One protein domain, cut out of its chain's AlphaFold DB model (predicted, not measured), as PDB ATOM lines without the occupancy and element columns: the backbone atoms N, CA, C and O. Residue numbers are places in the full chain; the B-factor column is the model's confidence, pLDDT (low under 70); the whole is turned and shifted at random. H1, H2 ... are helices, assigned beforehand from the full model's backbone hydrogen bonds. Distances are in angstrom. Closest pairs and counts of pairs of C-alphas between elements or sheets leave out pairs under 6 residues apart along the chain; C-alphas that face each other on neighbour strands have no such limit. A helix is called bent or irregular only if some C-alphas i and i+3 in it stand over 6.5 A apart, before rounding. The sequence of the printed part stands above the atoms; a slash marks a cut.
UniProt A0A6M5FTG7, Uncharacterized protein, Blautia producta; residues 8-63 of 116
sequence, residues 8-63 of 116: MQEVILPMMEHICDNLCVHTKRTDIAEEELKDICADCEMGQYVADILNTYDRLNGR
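Overview. This is residues 8 to 63 of the 116 residues of an uncharacterized protein of Blautia producta (UniProt A0A6M5FTG7). The model is a long, narrow, loose hairpin-like shape: H1 and H3 lie side by side and run opposite ways, while H2 extends the H3 side beyond them along the long axis. Residues 24 to 33 turn the chain round at the far end, from H1 back to H2. The printed part has 56 residues with three named helices, in the order H1, H2, H3, and no named strand; the class is all helix. The whole is loose, with a radius of gyration of the C-alphas of 14.0 A, and its outline is a rod of 48 by 18 by 11 A.

Arrangement. H1, residues 8 to 23, touches H3, residues 46 to 61, with 7 pairs of C-alphas within 8 A. Their closest C-alphas, those of Met 8 and Leu 54, are 6.7 A apart. Their lines stand at a shallow tilt of 18 degrees, and they run opposite ways. H2, residues 34 to 43, touches no helix and is apart from both H1 and H3. In H2 and H3 every O i to N i+4 pair is within hydrogen-bond range; in H1 it is 11 of 12.

Along the chain. H1 runs 21.1 A from C-alpha 8 at (15.696, -37.327, 41.543) to C-alpha 23. It is neither bent nor irregular, but only just: C-alphas 10 and 13 are 6.1 A apart. H3 is 22.6 A long and ends at C-alpha 61 at (24.519, -41.843, 37.472). H2, 14.3 A long, begins at C-alpha 34 at (-13.016, -30.021, 31.583).

Size, cuts and confidence. The two C-alphas farthest apart, those of Asp 31 and Arg 63, are 48.5 A apart. The printed part has no cut. The link from H1 to H2 is short, with 10 residues, and that from H2 to H3 is tight, with 2. The mean pLDDT of the printed part is 88.0; residues 60 to 63 are under 70.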
ATOM      1  N   MET A   8      16.128 -38.376  42.462       86.50
ATOM      2  CA  MET A   8      15.696 -37.327  41.543       86.50
ATOM      3  C   MET A   8      14.174 -37.297  41.334       86.50
ATOM      4  O   MET A   8      13.589 -36.222  41.202       86.50
ATOM      5  N   GLN A   9      13.512 -38.459  41.326       88.06
ATOM      6  CA  GLN A   9      12.052 -38.556  41.222       88.06
ATOM      7  C   GLN A   9      11.366 -37.937  42.437       88.06
ATOM      8  O   GLN A   9      10.331 -37.292  42.278       88.06
ATOM      9  N   GLU A  10      11.950 -38.086  43.629       90.56
ATOM     10  CA  GLU A  10      11.399 -37.518  44.865       90.56
ATOM     11  C   GLU A  10      11.459 -35.985  44.887       90.56
ATOM     12  O   GLU A  10      10.690 -35.358  45.612       90.56
ATOM     13  N   VAL A  11      12.311 -35.373  44.061       91.44
ATOM     14  CA  VAL A  11      12.409 -33.912  43.918       91.44
ATOM     15  C   VAL A  11      11.551 -33.396  42.761       91.44
ATOM     16  O   VAL A  11      10.833 -32.406  42.906       91.44
ATOM     17  N   ILE A  12      11.607 -34.052  41.599       93.75
ATOM     18  CA  ILE A  12      11.016 -33.511  40.366       93.75
ATOM     19  C   ILE A  12       9.525 -33.805  40.223       93.75
ATOM     20  O   ILE A  12       8.815 -32.963  39.670       93.75
ATOM     21  N   LEU A  13       9.017 -34.924  40.748       93.50
ATOM     22  CA  LEU A  13       7.575 -35.190  40.700       93.50
ATOM     23  C   LEU A  13       6.777 -34.175  41.538       93.50
ATOM     24  O   LEU A  13       5.874 -33.560  40.971       93.50
ATOM     25  N   PRO A  14       7.141 -33.872  42.804       95.50
ATOM     26  CA  PRO A  14       6.445 -32.831  43.566       95.50
ATOM     27  C   PRO A  14       6.565 -31.437  42.940       95.50
ATOM     28  O   PRO A  14       5.640 -30.634  43.029       95.50
ATOM     29  N   MET A  15       7.691 -31.135  42.280       95.00
ATOM     30  CA  MET A  15       7.844 -29.888  41.527       95.00
ATOM     31  C   MET A  15       6.848 -29.818  40.360       95.00
ATOM     32  O   MET A  15       6.191 -28.792  40.184       95.00
ATOM     33  N   MET A  16       6.715 -30.896  39.578       95.12
ATOM     34  CA  MET A  16       5.747 -30.980  38.480       95.12
ATOM     35  C   MET A  16       4.311 -30.824  38.990       95.12
ATOM     36  O   MET A  16       3.565 -30.023  38.430       95.12
ATOM     37  N   GLU A  17       3.946 -31.547  40.052       93.50
ATOM     38  CA  GLU A  17       2.627 -31.457  40.691       93.50
ATOM     39  C   GLU A  17       2.346 -30.025  41.151       93.50
ATOM     40  O   GLU A  17       1.328 -29.438  40.787       93.50
ATOM     41  N   HIS A  18       3.296 -29.394  41.850       94.94
ATOM     42  CA  HIS A  18       3.134 -28.015  42.296       94.94
ATOM     43  C   HIS A  18       2.924 -27.046  41.125       94.94
ATOM     44  O   HIS A  18       2.048 -26.181  41.201       94.94
ATOM     45  N   ILE A  19       3.689 -27.197  40.040       94.25
ATOM     46  CA  ILE A  19       3.535 -26.378  38.833       94.25
ATOM     47  C   ILE A  19       2.147 -26.583  38.218       94.25
ATOM     48  O   ILE A  19       1.460 -25.597  37.954       94.25
ATOM     49  N   CYS A  20       1.715 -27.827  38.014       92.94
ATOM     50  CA  CYS A  20       0.443 -28.126  37.353       92.94
ATOM     51  C   CYS A  20      -0.759 -27.669  38.192       92.94
ATOM     52  O   CYS A  20      -1.661 -27.012  37.670       92.94
ATOM     53  N   ASP A  21      -0.733 -27.929  39.497       90.25
ATOM     54  CA  ASP A  21      -1.865 -27.658  40.383       90.25
ATOM     55  C   ASP A  21      -1.951 -26.184  40.789       90.25
ATOM     56  O   ASP A  21      -3.043 -25.633  40.934       90.25
ATOM     57  N   ASN A  22      -0.806 -25.516  40.979       91.69
ATOM     58  CA  ASN A  22      -0.773 -24.191  41.608       91.69
ATOM     59  C   ASN A  22      -0.309 -23.070  40.681       91.69
ATOM     60  O   ASN A  22      -0.666 -21.915  40.932       91.69
ATOM     61  N   LEU A  23       0.481 -23.353  39.645       92.44
ATOM     62  CA  LEU A  23       1.077 -22.316  38.793       92.44
ATOM     63  C   LEU A  23       0.513 -22.305  37.372       92.44
ATOM     64  O   LEU A  23       0.460 -21.236  36.765       92.44
ATOM     65  N   CYS A  24       0.057 -23.448  36.859       93.88
ATOM     66  CA  CYS A  24      -0.559 -23.535  35.545       93.88
ATOM     67  C   CYS A  24      -1.768 -22.598  35.465       93.88
ATOM     68  O   CYS A  24      -2.654 -22.602  36.318       93.88
ATOM     69  N   VAL A  25      -1.802 -21.757  34.431       90.56
ATOM     70  CA  VAL A  25      -2.896 -20.795  34.257       90.56
ATOM     71  C   VAL A  25      -4.182 -21.485  33.802       90.56
ATOM     72  O   VAL A  25      -5.271 -21.052  34.171       90.56
ATOM     73  N   HIS A  26      -4.067 -22.575  33.037       89.25
ATOM     74  CA  HIS A  26      -5.211 -23.274  32.454       89.25
ATOM     75  C   HIS A  26      -6.095 -23.928  33.517       89.25
ATOM     76  O   HIS A  26      -7.313 -23.886  33.387       89.25
ATOM     77  N   THR A  27      -5.516 -24.422  34.614       84.06
ATOM     78  CA  THR A  27      -6.272 -25.013  35.731       84.06
ATOM     79  C   THR A  27      -7.058 -23.979  36.544       84.06
ATOM     80  O   THR A  27      -7.968 -24.338  37.287       84.06
ATOM     81  N   LYS A  28      -6.753 -22.681  36.393       86.25
ATOM     82  CA  LYS A  28      -7.443 -21.571  37.075       86.25
ATOM     83  C   LYS A  28      -8.473 -20.860  36.198       86.25
ATOM     84  O   LYS A  28      -9.162 -19.956  36.673       86.25
ATOM     85  N   ARG A  29      -8.549 -21.214  34.916       87.62
ATOM     86  CA  ARG A  29      -9.467 -20.601  33.958       87.62
ATOM     87  C   ARG A  29     -10.863 -21.190  34.122       87.62
ATOM     88  O   ARG A  29     -11.043 -22.397  34.057       87.62
ATOM     89  N   THR A  30     -11.856 -20.327  34.321       86.31
ATOM     90  CA  THR A  30     -13.268 -20.731  34.451       86.31
ATOM     91  C   THR A  30     -14.000 -20.770  33.110       86.31
ATOM     92  O   THR A  30     -15.174 -21.121  33.064       86.31
ATOM     93  N   ASP A  31     -13.337 -20.348  32.033       91.56
ATOM     94  CA  ASP A  31     -13.866 -20.288  30.670       91.56
ATOM     95  C   ASP A  31     -13.490 -21.506  29.810       91.56
ATOM     96  O   ASP A  31     -13.889 -21.565  28.652       91.56
ATOM     97  N   ILE A  32     -12.755 -22.470  30.370       89.75
ATOM     98  CA  ILE A  32     -12.352 -23.715  29.704       89.75
ATOM     99  C   ILE A  32     -13.196 -24.869  30.255       89.75
ATOM    100  O   ILE A  32     -13.362 -25.003  31.470       89.75
ATOM    101  N   ALA A  33     -13.728 -25.710  29.370       91.69
ATOM    102  CA  ALA A  33     -14.435 -26.927  29.766       91.69
ATOM    103  C   ALA A  33     -13.454 -28.026  30.212       91.69
ATOM    104  O   ALA A  33     -12.326 -28.091  29.734       91.69
ATOM    105  N   GLU A  34     -13.889 -28.948  31.075       88.62
ATOM    106  CA  GLU A  34     -13.016 -30.021  31.583       88.62
ATOM    107  C   GLU A  34     -12.378 -30.874  30.476       88.62
ATOM    108  O   GLU A  34     -11.217 -31.248  30.600       88.62
ATOM    109  N   GLU A  35     -13.098 -31.170  29.390       90.50
ATOM    110  CA  GLU A  35     -12.542 -31.952  28.274       90.50
ATOM    111  C   GLU A  35     -11.464 -31.175  27.504       90.50
ATOM    112  O   GLU A  35     -10.415 -31.727  27.194       90.50
ATOM    113  N   GLU A  36     -11.655 -29.870  27.297       92.56
ATOM    114  CA  GLU A  36     -10.642 -29.010  26.670       92.56
ATOM    115  C   GLU A  36      -9.410 -28.858  27.575       92.56
ATOM    116  O   GLU A  36      -8.276 -28.844  27.099       92.56
ATOM    117  N   LEU A  37      -9.603 -28.814  28.897       91.25
ATOM    118  CA  LEU A  37      -8.496 -28.825  29.852       91.25
ATOM    119  C   LEU A  37      -7.711 -30.143  29.801       91.25
ATOM    120  O   LEU A  37      -6.487 -30.116  29.920       91.25
ATOM    121  N   LYS A  38      -8.380 -31.289  29.608       89.06
ATOM    122  CA  LYS A  38      -7.697 -32.580  29.422       89.06
ATOM    123  C   LYS A  38      -6.870 -32.594  28.143       89.06
ATOM    124  O   LYS A  38      -5.736 -33.056  28.208       89.06
ATOM    125  N   ASP A  39      -7.391 -32.062  27.040       93.38
ATOM    126  CA  ASP A  39      -6.647 -31.957  25.778       93.38
ATOM    127  C   ASP A  39      -5.414 -31.053  25.943       93.38
ATOM    128  O   ASP A  39      -4.301 -31.454  25.609       93.38
ATOM    129  N   ILE A  40      -5.569 -29.888  26.583       92.56
ATOM    130  CA  ILE A  40      -4.449 -28.985  26.904       92.56
ATOM    131  C   ILE A  40      -3.399 -29.689  27.772       92.56
ATOM    132  O   ILE A  40      -2.201 -29.549  27.535       92.56
ATOM    133  N   CYS A  41      -3.826 -30.430  28.795       91.31
ATOM    134  CA  CYS A  41      -2.916 -31.174  29.661       91.31
ATOM    135  C   CYS A  41      -2.268 -32.374  28.950       91.31
ATOM    136  O   CYS A  41      -1.146 -32.728  29.300       91.31
ATOM    137  N   ALA A  42      -2.935 -32.988  27.972       89.75
ATOM    138  CA  ALA A  42      -2.376 -34.070  27.165       89.75
ATOM    139  C   ALA A  42      -1.297 -33.560  26.198       89.75
ATOM    140  O   ALA A  42      -0.277 -34.226  26.022       89.75
ATOM    141  N   ASP A  43      -1.489 -32.362  25.642       92.19
ATOM    142  CA  ASP A  43      -0.502 -31.672  24.803       92.19
ATOM    143  C   ASP A  43       0.601 -30.976  25.627       92.19
ATOM    144  O   ASP A  43       1.619 -30.533  25.091       92.19
ATOM    145  N   CYS A  44       0.420 -30.872  26.945       91.12
ATOM    146  CA  CYS A  44       1.384 -30.262  27.846       91.12
ATOM    147  C   CYS A  44       2.641 -31.138  27.976       91.12
ATOM    148  O   CYS A  44       2.616 -32.235  28.535       91.12
ATOM    149  N   GLU A  45       3.789 -30.617  27.543       94.94
ATOM    150  CA  GLU A  45       5.071 -31.337  27.547       94.94
ATOM    151  C   GLU A  45       5.675 -31.563  28.950       94.94
ATOM    152  O   GLU A  45       6.774 -32.104  29.070       94.94
ATOM    153  N   MET A  46       4.984 -31.194  30.036       92.94
ATOM    154  CA  MET A  46       5.504 -31.319  31.407       92.94
ATOM    155  C   MET A  46       5.942 -32.746  31.749       92.94
ATOM    156  O   MET A  46       7.025 -32.937  32.305       92.94
ATOM    157  N   GLY A  47       5.145 -33.751  31.374       90.50
ATOM    158  CA  GLY A  47       5.507 -35.154  31.584       90.50
ATOM    159  C   GLY A  47       6.766 -35.562  30.810       90.50
ATOM    160  O   GLY A  47       7.611 -36.284  31.343       90.50
ATOM    161  N   GLN A  48       6.936 -35.047  29.588       93.31
ATOM    162  CA  GLN A  48       8.119 -35.299  28.765       93.31
ATOM    163  C   GLN A  48       9.366 -34.643  29.369       93.31
ATOM    164  O   GLN A  48      10.399 -35.299  29.490       93.31
ATOM    165  N   TYR A  49       9.270 -33.396  29.839       94.69
ATOM    166  CA  TYR A  49      10.386 -32.723  30.510       94.69
ATOM    167  C   TYR A  49      10.830 -33.459  31.777       94.69
ATOM    168  O   TYR A  49      12.030 -33.625  32.003       94.69
ATOM    169  N   VAL A  50       9.884 -33.947  32.587       93.19
ATOM    170  CA  VAL A  50      10.199 -34.789  33.751       93.19
ATOM    171  C   VAL A  50      10.943 -36.053  33.324       93.19
ATOM    172  O   VAL A  50      11.986 -36.370  33.900       93.19
ATOM    173  N   ALA A  51      10.451 -36.752  32.299       90.06
ATOM    174  CA  ALA A  51      11.104 -37.947  31.779       90.06
ATOM    175  C   ALA A  51      12.529 -37.653  31.274       90.06
ATOM    176  O   ALA A  51      13.458 -38.393  31.597       90.06
ATOM    177  N   ASP A  52      12.738 -36.555  30.548       91.19
ATOM    178  CA  ASP A  52      14.049 -36.165  30.016       91.19
ATOM    179  C   ASP A  52      15.055 -35.806  31.116       91.19
ATOM    180  O   ASP A  52      16.239 -36.162  31.021       91.19
ATOM    181  N   ILE A  53      14.599 -35.145  32.186       89.81
ATOM    182  CA  ILE A  53      15.417 -34.850  33.369       89.81
ATOM    183  C   ILE A  53      15.837 -36.148  34.059       89.81
ATOM    184  O   ILE A  53      17.027 -36.339  34.324       89.81
ATOM    185  N   LEU A  54      14.889 -37.053  34.312       87.50
ATOM    186  CA  LEU A  54      15.161 -38.338  34.962       87.50
ATOM    187  C   LEU A  54      16.106 -39.200  34.122       87.50
ATOM    188  O   LEU A  54      17.115 -39.672  34.635       87.50
ATOM    189  N   ASN A  55      15.867 -39.301  32.814       83.88
ATOM    190  CA  ASN A  55      16.750 -40.007  31.886       83.88
ATOM    191  C   ASN A  55      18.157 -39.395  31.853       83.88
ATOM    192  O   ASN A  55      19.158 -40.108  31.757       83.88
ATOM    193  N   THR A  56      18.262 -38.065  31.924       82.06
ATOM    194  CA  THR A  56      19.559 -37.381  31.989       82.06
ATOM    195  C   THR A  56      20.278 -37.685  33.295       82.06
ATOM    196  O   THR A  56      21.472 -37.986  33.258       82.06
ATOM    197  N   TYR A  57      19.568 -37.649  34.421       80.81
ATOM    198  CA  TYR A  57      20.098 -38.009  35.731       80.81
ATOM    199  C   TYR A  57      20.575 -39.466  35.753       80.81
ATOM    200  O   TYR A  57      21.729 -39.731  36.084       80.81
ATOM    201  N   ASP A  58      19.750 -40.399  35.279       77.69
ATOM    202  CA  ASP A  58      20.098 -41.819  35.177       77.69
ATOM    203  C   ASP A  58      21.289 -42.044  34.248       77.69
ATOM    204  O   ASP A  58      22.174 -42.835  34.550       77.69
ATOM    205  N   ARG A  59      21.403 -41.309  33.139       73.19
ATOM    206  CA  ARG A  59      22.580 -41.378  32.257       73.19
ATOM    207  C   ARG A  59      23.853 -40.840  32.919       73.19
ATOM    208  O   ARG A  59      24.957 -41.266  32.560       73.19
ATOM    209  N   LEU A  60      23.728 -39.859  33.807       68.56
ATOM    210  CA  LEU A  60      24.853 -39.317  34.569       68.56
ATOM    211  C   LEU A  60      25.260 -40.256  35.714       68.56
ATOM    212  O   LEU A  60      26.456 -40.344  35.993       68.56
ATOM    213  N   ASN A  61      24.308 -40.990  36.298       64.44
ATOM    214  CA  ASN A  61      24.519 -41.843  37.472       64.44
ATOM    215  C   ASN A  61      24.718 -43.340  37.170       64.44
ATOM    216  O   ASN A  61      25.506 -43.992  37.842       64.44
ATOM    217  N   GLY A  62      24.087 -43.892  36.133       55.09
ATOM    218  CA  GLY A  62      24.183 -45.296  35.684       55.09
ATOM    219  C   GLY A  62      25.487 -45.642  34.954       55.09
ATOM    220  O   GLY A  62      25.600 -46.645  34.254       55.09
ATOM    221  N   ARG A  63      26.483 -44.777  35.088       50.09
ATOM    222  CA  ARG A  63      27.804 -44.879  34.496       50.09
ATOM    223  C   ARG A  63      28.702 -45.617  35.506       50.09
ATOM    224  O   ARG A  63      29.320 -44.992  36.361       50.09
TER     225      ARG A  63